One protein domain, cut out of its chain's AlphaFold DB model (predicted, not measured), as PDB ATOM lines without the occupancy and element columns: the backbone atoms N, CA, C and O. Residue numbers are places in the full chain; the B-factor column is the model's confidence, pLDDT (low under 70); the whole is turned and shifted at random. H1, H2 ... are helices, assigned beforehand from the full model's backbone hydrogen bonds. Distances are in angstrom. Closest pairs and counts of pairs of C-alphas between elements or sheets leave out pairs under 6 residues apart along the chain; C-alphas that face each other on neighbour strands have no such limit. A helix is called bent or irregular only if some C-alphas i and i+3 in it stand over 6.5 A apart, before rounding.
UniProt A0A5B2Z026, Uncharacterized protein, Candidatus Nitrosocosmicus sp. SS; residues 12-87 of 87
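Overview. This is residues 12 to 87 of the 87 residues of an uncharacterized protein of Candidatus Nitrosocosmicus sp. SS (UniProt A0A5B2Z026). A helical hairpin, H1 and H2, is joined at one end through the short helix H3 to the longest helix, H4, which folds back across an open gap and touches neither arm of the hairpin. The far part of H4, residues 69 to 86, sticks out free together with Gly 87, and so do residues 32 to 37 at the turn of the hairpin. The printed part has 76 residues with four named helices, in the order H1, H2, H3, H4, and no named strand; the class is all helix. The whole is loose, with a radius of gyration of the C-alphas of 14.2 A, and spans 40 by 27 by 19 A.

Arrangement. The longest helix, H4, residues 62 to 86, touches no helix. It is close to but not clearly touching H3, residues 54 to 58; their closest C-alphas are those of Ser 56 and Asp 64, 7.4 A apart. H3 is also close to but not clearly touching H2, residues 36 to 52, where the closest C-alphas are those of Tyr 50 and Ile 57, 7.8 A apart. H2 touches H1, residues 17 to 31, with the closest C-alphas those of Ile 30 and Lys 39, 5.8 A apart. H1 and H2 form a hairpin, running opposite ways at a shallow tilt of 23 degrees. H4 is apart from H1 and from H2, and H1 is apart from H3. In H2 and H3 every O i to N i+4 pair is within hydrogen-bond range; in H1 it is 9 of 11 pairs and in H4 20 of 21.

Along the chain. H4 runs 37.1 A from its first C-alpha, that of Gln 62 at (-32.660, 48.036, 27.329), to its last, that of Leu 86 at (-17.824, 21.728, 5.804). H3, from Tyr 54 to Lys 58, measures 6.1 A. H2, from Glu 36 to Arg 52, measures 24.2 A. H1 measures 20.6 A, from C-alpha 17 at (-15.279, 44.931, 34.469) to the C-alpha of Ser 31. H1 is irregular, but only just: C-alphas 25 and 28 are 7.0 A apart, against about 5 A in a regular helix.

Size, cuts and confidence. The two C-alphas farthest apart are those of Asp 15 and Gly 87, at 40.7 A. Without the stretches that stand free, the body has 51 residues and spans 33 by 20 by 17 A. The printed part has no cut and ends at residue 87, the chain's last residue. The links H1 to H2, H2 to H3 and H3 to H4 are tight. The mean pLDDT of the printed part is 76.8, and 19 residues are under 70: residues 12 to 14, 55 to 67, 70 to 71 and 87.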
ATOM      1  N   PHE A  12      -6.374  47.894  27.645       66.25
ATOM      2  CA  PHE A  12      -7.623  48.442  28.184       66.25
ATOM      3  C   PHE A  12      -8.654  47.366  28.585       66.25
ATOM      4  O   PHE A  12      -9.542  47.643  29.391       66.25
ATOM      5  N   LEU A  13      -8.547  46.136  28.063       69.56
ATOM      6  CA  LEU A  13      -9.452  45.028  28.402       69.56
ATOM      7  C   LEU A  13      -9.179  44.447  29.794       69.56
ATOM      8  O   LEU A  13     -10.070  43.856  30.408       69.56
ATOM      9  N   LYS A  14      -7.958  44.606  30.320       68.69
ATOM     10  CA  LYS A  14      -7.606  44.113  31.663       68.69
ATOM     11  C   LYS A  14      -8.449  44.757  32.755       68.69
ATOM     12  O   LYS A  14      -8.845  44.065  33.688       68.69
ATOM     13  N   ASP A  15      -8.761  46.036  32.586       76.50
ATOM     14  CA  ASP A  15      -9.451  46.836  33.596       76.50
ATOM     15  C   ASP A  15     -10.961  46.968  33.323       76.50
ATOM     16  O   ASP A  15     -11.693  47.552  34.123       76.50
ATOM     17  N   ASP A  16     -11.467  46.419  32.211       80.44
ATOM     18  CA  ASP A  16     -12.889  46.486  31.883       80.44
ATOM     19  C   ASP A  16     -13.695  45.406  32.627       80.44
ATOM     20  O   ASP A  16     -13.635  44.214  32.321       80.44
ATOM     21  N   GLU A  17     -14.493  45.829  33.611       82.38
ATOM     22  CA  GLU A  17     -15.279  44.931  34.469       82.38
ATOM     23  C   GLU A  17     -16.244  44.014  33.701       82.38
ATOM     24  O   GLU A  17     -16.503  42.885  34.130       82.38
ATOM     25  N   THR A  18     -16.790  44.482  32.573       81.25
ATOM     26  CA  THR A  18     -17.730  43.695  31.762       81.25
ATOM     27  C   THR A  18     -16.975  42.599  31.029       81.25
ATOM     28  O   THR A  18     -17.376  41.435  31.087       81.25
ATOM     29  N   TYR A  19     -15.832  42.942  30.434       81.94
ATOM     30  CA  TYR A  19     -14.938  41.968  29.821       81.94
ATOM     31  C   TYR A  19     -14.460  40.913  30.830       81.94
ATOM     32  O   TYR A  19     -14.589  39.712  30.587       81.94
ATOM     33  N   GLN A  20     -14.006  41.334  32.015       83.19
ATOM     34  CA  GLN A  20     -13.565  40.412  33.070       83.19
ATOM     35  C   GLN A  20     -14.688  39.478  33.537       83.19
ATOM     36  O   GLN A  20     -14.454  38.295  33.802       83.19
ATOM     37  N   ARG A  21     -15.931  39.972  33.607       83.81
ATOM     38  CA  ARG A  21     -17.097  39.142  33.938       83.81
ATOM     39  C   ARG A  21     -17.366  38.084  32.866       83.81
ATOM     40  O   ARG A  21     -17.604  36.934  33.233       83.81
ATOM     41  N   ILE A  22     -17.296  38.451  31.585       84.44
ATOM     42  CA  ILE A  22     -17.459  37.520  30.455       84.44
ATOM     43  C   ILE A  22     -16.383  36.432  30.513       84.44
ATOM     44  O   ILE A  22     -16.709  35.245  30.505       84.44
ATOM     45  N   ILE A  23     -15.112  36.814  30.676       85.19
ATOM     46  CA  ILE A  23     -14.004  35.859  30.795       85.19
ATOM     47  C   ILE A  23     -14.206  34.922  31.984       85.19
ATOM     48  O   ILE A  23     -14.069  33.712  31.834       85.19
ATOM     49  N   LYS A  24     -14.604  35.436  33.152       85.06
ATOM     50  CA  LYS A  24     -14.857  34.602  34.336       85.06
ATOM     51  C   LYS A  24     -15.960  33.563  34.101       85.06
ATOM     52  O   LYS A  24     -15.843  32.448  34.604       85.06
ATOM     53  N   GLN A  25     -17.010  33.914  33.359       85.56
ATOM     54  CA  GLN A  25     -18.103  32.995  33.023       85.56
ATOM     55  C   GLN A  25     -17.701  31.955  31.975       85.56
ATOM     56  O   GLN A  25     -18.150  30.815  32.051       85.56
ATOM     57  N   LEU A  26     -16.846  32.329  31.022       83.69
ATOM     58  CA  LEU A  26     -16.376  31.433  29.966       83.69
ATOM     59  C   LEU A  26     -15.194  30.560  30.399       83.69
ATOM     60  O   LEU A  26     -14.965  29.508  29.810       83.69
ATOM     61  N   ASN A  27     -14.476  30.947  31.455       84.81
ATOM     62  CA  ASN A  27     -13.290  30.244  31.935       84.81
ATOM     63  C   ASN A  27     -13.507  28.736  32.184       84.81
ATOM     64  O   ASN A  27     -12.652  27.972  31.758       84.81
ATOM     65  N   PRO A  28     -14.626  28.263  32.778       86.50
ATOM     66  CA  PRO A  28     -14.880  26.828  32.933       86.50
ATOM     67  C   PRO A  28     -14.987  26.070  31.601       86.50
ATOM     68  O   PRO A  28     -14.578  24.915  31.507       86.50
ATOM     69  N   PHE A  29     -15.526  26.708  30.557       84.62
ATOM     70  CA  PHE A  29     -15.614  26.113  29.222       84.62
ATOM     71  C   PHE A  29     -14.242  26.074  28.558       84.62
ATOM     72  O   PHE A  29     -13.833  25.037  28.043       84.62
ATOM     73  N   ILE A  30     -13.505  27.182  28.637       84.25
ATOM     74  CA  ILE A  30     -12.159  27.304  28.073       84.25
ATOM     75  C   ILE A  30     -11.195  26.340  28.779       84.25
ATOM     76  O   ILE A  30     -10.386  25.685  28.128       84.25
ATOM     77  N   SER A  31     -11.304  26.176  30.101       85.12
ATOM     78  CA  SER A  31     -10.446  25.263  30.863       85.12
ATOM     79  C   SER A  31     -10.646  23.795  30.498       85.12
ATOM     80  O   SER A  31      -9.715  23.012  30.661       85.12
ATOM     81  N   ASN A  32     -11.829  23.433  29.994       88.88
ATOM     82  CA  ASN A  32     -12.158  22.070  29.575       88.88
ATOM     83  C   ASN A  32     -11.688  21.741  28.149       88.88
ATOM     84  O   ASN A  32     -11.831  20.600  27.714       88.88
ATOM     85  N   LEU A  33     -11.139  22.710  27.413       85.06
ATOM     86  CA  LEU A  33     -10.542  22.450  26.107       85.06
ATOM     87  C   LEU A  33      -9.215  21.698  26.273       85.06
ATOM     88  O   LEU A  33      -8.408  22.003  27.155       85.06
ATOM     89  N   ASN A  34      -8.981  20.720  25.402       87.81
ATOM     90  CA  ASN A  34      -7.800  19.857  25.481       87.81
ATOM     91  C   ASN A  34      -6.554  20.494  24.848       87.81
ATOM     92  O   ASN A  34      -5.444  20.239  25.309       87.81
ATOM     93  N   SER A  35      -6.732  21.319  23.814       91.19
ATOM     94  CA  SER A  35      -5.641  22.030  23.146       91.19
ATOM     95  C   SER A  35      -5.453  23.417  23.755       91.19
ATOM     96  O   SER A  35      -6.410  24.148  24.015       91.19
ATOM     97  N   GLU A  36      -4.194  23.778  23.985       86.81
ATOM     98  CA  GLU A  36      -3.830  25.130  24.399       86.81
ATOM     99  C   GLU A  36      -3.973  26.120  23.235       86.81
ATOM    100  O   GLU A  36      -4.354  27.269  23.456       86.81
ATOM    101  N   GLU A  37      -3.745  25.676  21.994       86.00
ATOM    102  CA  GLU A  37      -4.000  26.482  20.799       86.00
ATOM    103  C   GLU A  37      -5.482  26.867  20.685       86.00
ATOM    104  O   GLU A  37      -5.791  28.035  20.447       86.00
ATOM    105  N   ASP A  38      -6.401  25.932  20.938       83.88
ATOM    106  CA  ASP A  38      -7.846  26.191  20.889       83.88
ATOM    107  C   ASP A  38      -8.282  27.200  21.959       83.88
ATOM    108  O   ASP A  38      -9.093  28.096  21.699       83.88
ATOM    109  N   LYS A  39      -7.703  27.109  23.163       86.06
ATOM    110  CA  LYS A  39      -7.934  28.090  24.235       86.06
ATOM    111  C   LYS A  39      -7.478  29.478  23.814       86.06
ATOM    112  O   LYS A  39      -8.202  30.452  24.017       86.06
ATOM    113  N   GLN A  40      -6.286  29.571  23.228       81.94
ATOM    114  CA  GLN A  40      -5.730  30.836  22.758       81.94
ATOM    115  C   GLN A  40      -6.557  31.425  21.616       81.94
ATOM    116  O   GLN A  40      -6.815  32.628  21.615       81.94
ATOM    117  N   LEU A  41      -7.022  30.593  20.684       84.81
ATOM    118  CA  LEU A  41      -7.861  31.021  19.573       84.81
ATOM    119  C   LEU A  41      -9.189  31.601  20.066       84.81
ATOM    120  O   LEU A  41      -9.547  32.713  19.677       84.81
ATOM    121  N   ILE A  42      -9.888  30.901  20.963       84.62
ATOM    122  CA  ILE A  42     -11.163  31.369  21.523       84.62
ATOM    123  C   ILE A  42     -10.984  32.676  22.296       84.62
ATOM    124  O   ILE A  42     -11.766  33.608  22.113       84.62
ATOM    125  N   LEU A  43      -9.942  32.777  23.123       82.69
ATOM    126  CA  LEU A  43      -9.644  34.007  23.858       82.69
ATOM    127  C   LEU A  43      -9.347  35.172  22.909       82.69
ATOM    128  O   LEU A  43      -9.878  36.262  23.103       82.69
ATOM    129  N   LYS A  44      -8.572  34.938  21.844       81.19
ATOM    130  CA  LYS A  44      -8.289  35.956  20.827       81.19
ATOM    131  C   LYS A  44      -9.563  36.411  20.117       81.19
ATOM    132  O   LYS A  44      -9.789  37.609  19.982       81.19
ATOM    133  N   MET A  45     -10.420  35.474  19.712       82.38
ATOM    134  CA  MET A  45     -11.706  35.790  19.084       82.38
ATOM    135  C   MET A  45     -12.603  36.621  20.008       82.38
ATOM    136  O   MET A  45     -13.227  37.580  19.551       82.38
ATOM    137  N   LEU A  46     -12.635  36.298  21.306       83.56
ATOM    138  CA  LEU A  46     -13.375  37.057  22.315       83.56
ATOM    139  C   LEU A  46     -12.841  38.485  22.463       83.56
ATOM    140  O   LEU A  46     -13.637  39.420  22.380       83.56
ATOM    141  N   SER A  47     -11.524  38.666  22.622       79.69
ATOM    142  CA  SER A  47     -10.896  39.995  22.694       79.69
ATOM    143  C   SER A  47     -11.210  40.827  21.451       79.69
ATOM    144  O   SER A  47     -11.704  41.948  21.564       79.69
ATOM    145  N   THR A  48     -11.007  40.261  20.256       79.19
ATOM    146  CA  THR A  48     -11.252  40.955  18.984       79.19
ATOM    147  C   THR A  48     -12.719  41.351  18.827       79.19
ATOM    148  O   THR A  48     -13.021  42.471  18.413       79.19
ATOM    149  N   CYS A  49     -13.648  40.459  19.176       80.75
ATOM    150  CA  CYS A  49     -15.079  40.740  19.108       80.75
ATOM    151  C   CYS A  49     -15.472  41.842  20.101       80.75
ATOM    152  O   CYS A  49     -16.127  42.816  19.727       80.75
ATOM    153  N   TYR A  50     -15.007  41.741  21.347       78.25
ATOM    154  CA  TYR A  50     -15.290  42.734  22.375       78.25
ATOM    155  C   TYR A  50     -14.730  44.109  22.014       78.25
ATOM    156  O   TYR A  50     -15.435  45.102  22.145       78.25
ATOM    157  N   HIS A  51     -13.499  44.176  21.498       75.56
ATOM    158  CA  HIS A  51     -12.902  45.419  21.014       75.56
ATOM    159  C   HIS A  51     -13.733  46.024  19.873       75.56
ATOM    160  O   HIS A  51     -14.110  47.196  19.922       75.56
ATOM    161  N   ARG A  52     -14.095  45.210  18.872       76.69
ATOM    162  CA  ARG A  52     -14.867  45.657  17.703       76.69
ATOM    163  C   ARG A  52     -16.242  46.211  18.077       76.69
ATOM    164  O   ARG A  52     -16.681  47.191  17.481       76.69
ATOM    165  N   TYR A  53     -16.901  45.610  19.063       74.94
ATOM    166  CA  TYR A  53     -18.244  46.000  19.499       74.94
ATOM    167  C   TYR A  53     -18.256  46.765  20.825       74.94
ATOM    168  O   TYR A  53     -19.321  46.995  21.394       74.94
ATOM    169  N   TYR A  54     -17.096  47.230  21.296       73.19
ATOM    170  CA  TYR A  54     -16.924  47.859  22.607       73.19
ATOM    171  C   TYR A  54     -17.914  48.996  22.859       73.19
ATOM    172  O   TYR A  54     -18.535  49.078  23.918       73.19
ATOM    173  N   LYS A  55     -18.095  49.866  21.855       62.28
ATOM    174  CA  LYS A  55     -19.028  50.998  21.934       62.28
ATOM    175  C   LYS A  55     -20.471  50.532  22.102       62.28
ATOM    176  O   LYS A  55     -21.150  51.075  22.961       62.28
ATOM    177  N   SER A  56     -20.890  49.522  21.341       65.44
ATOM    178  CA  SER A  56     -22.227  48.925  21.422       65.44
ATOM    179  C   SER A  56     -22.465  48.222  22.759       65.44
ATOM    180  O   SER A  56     -23.547  48.334  23.319       65.44
ATOM    181  N   ILE A  57     -21.444  47.554  23.305       64.50
ATOM    182  CA  ILE A  57     -21.509  46.864  24.603       64.50
ATOM    183  C   ILE A  57     -21.591  47.862  25.769       64.50
ATOM    184  O   ILE A  57     -22.273  47.604  26.760       64.50
ATOM    185  N   LYS A  58     -20.904  49.010  25.675       63.53
ATOM    186  CA  LYS A  58     -20.917  50.039  26.728       63.53
ATOM    187  C   LYS A  58     -22.133  50.960  26.710       63.53
ATOM    188  O   LYS A  58     -22.395  51.609  27.727       63.53
ATOM    189  N   THR A  59     -22.875  51.046  25.611       54.75
ATOM    190  CA  THR A  59     -24.147  51.774  25.593       54.75
ATOM    191  C   THR A  59     -25.164  51.048  26.472       54.75
ATOM    192  O   THR A  59     -25.491  49.888  26.260       54.75
ATOM    193  N   ARG A  60     -25.613  51.721  27.539       52.50
ATOM    194  CA  ARG A  60     -26.654  51.236  28.451       52.50
ATOM    195  C   ARG A  60     -28.025  51.633  27.906       52.50
ATOM    196  O   ARG A  60     -28.541  52.685  28.280       52.50
ATOM    197  N   SER A  61     -28.647  50.803  27.084       52.03
ATOM    198  CA  SER A  61     -30.093  50.855  26.871       52.03
ATOM    199  C   SER A  61     -30.682  49.446  26.873       52.03
ATOM    200  O   SER A  61     -30.027  48.470  26.527       52.03
ATOM    201  N   GLN A  62     -31.935  49.314  27.295       50.66
ATOM    202  CA  GLN A  62     -32.660  48.036  27.329       50.66
ATOM    203  C   GLN A  62     -32.783  47.396  25.928       50.66
ATOM    204  O   GLN A  62     -32.922  46.184  25.808       50.66
ATOM    205  N   HIS A  63     -32.631  48.217  24.887       52.69
ATOM    206  CA  HIS A  63     -32.529  47.829  23.483       52.69
ATOM    207  C   HIS A  63     -31.234  47.055  23.164       52.69
ATOM    208  O   HIS A  63     -31.209  46.222  22.263       52.69
ATOM    209  N   ASP A  64     -30.165  47.264  23.938       55.44
ATOM    210  CA  ASP A  64     -28.856  46.646  23.698       55.44
ATOM    211  C   ASP A  64     -28.801  45.182  24.158       55.44
ATOM    212  O   ASP A  64     -28.029  44.389  23.622       55.44
ATOM    213  N   ILE A  65     -29.670  44.776  25.094       60.41
ATOM    214  CA  ILE A  65     -29.839  43.360  25.460       60.41
ATOM    215  C   ILE A  65     -30.518  42.598  24.317       60.41
ATOM    216  O   ILE A  65     -30.080  41.505  23.962       60.41
ATOM    217  N   GLU A  66     -31.550  43.179  23.701       58.44
ATOM    218  CA  GLU A  66     -32.195  42.606  22.512       58.44
ATOM    219  C   GLU A  66     -31.228  42.551  21.325       58.44
ATOM    220  O   GLU A  66     -31.186  41.546  20.612       58.44
ATOM    221  N   LEU A  67     -30.385  43.576  21.156       61.38
ATOM    222  CA  LEU A  67     -29.326  43.581  20.150       61.38
ATOM    223  C   LEU A  67     -28.274  42.499  20.425       61.38
ATOM    224  O   LEU A  67     -27.882  41.783  19.503       61.38
ATOM    225  N   MET A  68     -27.852  42.325  21.680       73.44
ATOM    226  CA  MET A  68     -26.918  41.272  22.086       73.44
ATOM    227  C   MET A  68     -27.498  39.880  21.812       73.44
ATOM    228  O   MET A  68     -26.822  39.056  21.198       73.44
ATOM    229  N   TYR A  69     -28.755  39.625  22.187       70.25
ATOM    230  CA  TYR A  69     -29.422  38.352  21.897       70.25
ATOM    231  C   TYR A  69     -29.582  38.109  20.394       70.25
ATOM    232  O   TYR A  69     -29.319  37.002  19.923       70.25
ATOM    233  N   SER A  70     -29.943  39.142  19.630       64.50
ATOM    234  CA  SER A  70     -30.062  39.056  18.170       64.50
ATOM    235  C   SER A  70     -28.714  38.759  17.510       64.50
ATOM    236  O   SER A  70     -28.632  37.943  16.595       64.50
ATOM    237  N   THR A  71     -27.639  39.357  18.027       68.25
ATOM    238  CA  THR A  71     -26.269  39.129  17.550       68.25
ATOM    239  C   THR A  71     -25.796  37.715  17.885       68.25
ATOM    240  O   THR A  71     -25.241  37.037  17.024       68.25
ATOM    241  N   MET A  72     -26.066  37.221  19.100       78.31
ATOM    242  CA  MET A  72     -25.760  35.834  19.473       78.31
ATOM    243  C   MET A  72     -26.518  34.828  18.597       78.31
ATOM    244  O   MET A  72     -25.930  33.837  18.172       78.31
ATOM    245  N   MET A  73     -27.789  35.088  18.278       80.25
ATOM    246  CA  MET A  73     -28.567  34.230  17.378       80.25
ATOM    247  C   MET A  73     -28.023  34.229  15.947       80.25
ATOM    248  O   MET A  73     -27.902  33.164  15.346       80.25
ATOM    249  N   ALA A  74     -27.649  35.392  15.412       78.94
ATOM    250  CA  ALA A  74     -27.056  35.486  14.079       78.94
ATOM    251  C   ALA A  74     -25.751  34.677  13.974       78.94
ATOM    252  O   ALA A  74     -25.569  33.926  13.019       78.94
ATOM    253  N   LEU A  75     -24.895  34.754  15.000       75.81
ATOM    254  CA  LEU A  75     -23.641  33.998  15.062       75.81
ATOM    255  C   LEU A  75     -23.869  32.482  15.103       75.81
ATOM    256  O   LEU A  75     -23.158  31.738  14.433       75.81
ATOM    257  N   LEU A  76     -24.874  32.013  15.847       87.56
ATOM    258  CA  LEU A  76     -25.222  30.588  15.889       87.56
ATOM    259  C   LEU A  76     -25.746  30.085  14.536       87.56
ATOM    260  O   LEU A  76     -25.426  28.966  14.129       87.56
ATOM    261  N   ILE A  77     -26.519  30.905  13.818       85.38
ATOM    262  CA  ILE A  77     -27.027  30.576  12.478       85.38
ATOM    263  C   ILE A  77     -25.876  30.491  11.471       85.38
ATOM    264  O   ILE A  77     -25.782  29.501  10.744       85.38
ATOM    265  N   GLU A  78     -24.976  31.479  11.450       83.62
ATOM    266  CA  GLU A  78     -23.795  31.464  10.577       83.62
ATOM    267  C   GLU A  78     -22.899  30.258  10.859       83.62
ATOM    268  O   GLU A  78     -22.499  29.553   9.934       83.62
ATOM    269  N   GLN A  79     -22.640  29.965  12.134       81.06
ATOM    270  CA  GLN A  79     -21.835  28.812  12.525       81.06
ATOM    271  C   GLN A  79     -22.484  27.491  12.092       81.06
ATOM    272  O   GLN A  79     -21.793  26.587  11.627       81.06
ATOM    273  N   THR A  80     -23.812  27.384  12.185       84.19
ATOM    274  CA  THR A  80     -24.552  26.205  11.712       84.19
ATOM    275  C   THR A  80     -24.443  26.051  10.195       84.19
ATOM    276  O   THR A  80     -24.207  24.948   9.707       84.19
ATOM    277  N   GLY A  81     -24.567  27.147   9.442       81.00
ATOM    278  CA  GLY A  81     -24.389  27.135   7.989       81.00
ATOM    279  C   GLY A  81     -22.978  26.718   7.575       81.00
ATOM    280  O   GLY A  81     -22.811  25.934   6.643       81.00
ATOM    281  N   GLU A  82     -21.965  27.176   8.305       84.00
ATOM    282  CA  GLU A  82     -20.578  26.785   8.066       84.00
ATOM    283  C   GLU A  82     -20.297  25.316   8.394       84.00
ATOM    284  O   GLU A  82     -19.614  24.637   7.629       84.00
ATOM    285  N   ILE A  83     -20.889  24.781   9.464       81.81
ATOM    286  CA  ILE A  83     -20.825  23.345   9.773       81.81
ATOM    287  C   ILE A  83     -21.452  22.520   8.641       81.81
ATOM    288  O   ILE A  83     -20.868  21.525   8.224       81.81
ATOM    289  N   VAL A  84     -22.605  22.946   8.112       81.56
ATOM    290  CA  VAL A  84     -23.272  22.272   6.982       81.56
ATOM    291  C   VAL A  84     -22.447  22.353   5.697       81.56
ATOM    292  O   VAL A  84     -22.478  21.424   4.903       81.56
ATOM    293  N   ARG A  85     -21.711  23.444   5.469       81.12
ATOM    294  CA  ARG A  85     -20.836  23.586   4.295       81.12
ATOM    295  C   ARG A  85     -19.601  22.681   4.365       81.12
ATOM    296  O   ARG A  85     -19.094  22.273   3.325       81.12
ATOM    297  N   LEU A  86     -19.073  22.462   5.569       78.56
ATOM    298  CA  LEU A  86     -17.824  21.728   5.804       78.56
ATOM    299  C   LEU A  86     -18.018  20.219   6.028       78.56
ATOM    300  O   LEU A  86     -17.028  19.489   5.973       78.56
ATOM    301  N   GLY A  87     -19.245  19.772   6.313       61.53
ATOM    302  CA  GLY A  87     -19.627  18.358   6.429       61.53
ATOM    303  C   GLY A  87     -20.132  17.774   5.117       61.53
ATOM    304  O   GLY A  87     -19.887  16.567   4.904       61.53
TER     305      GLY A  87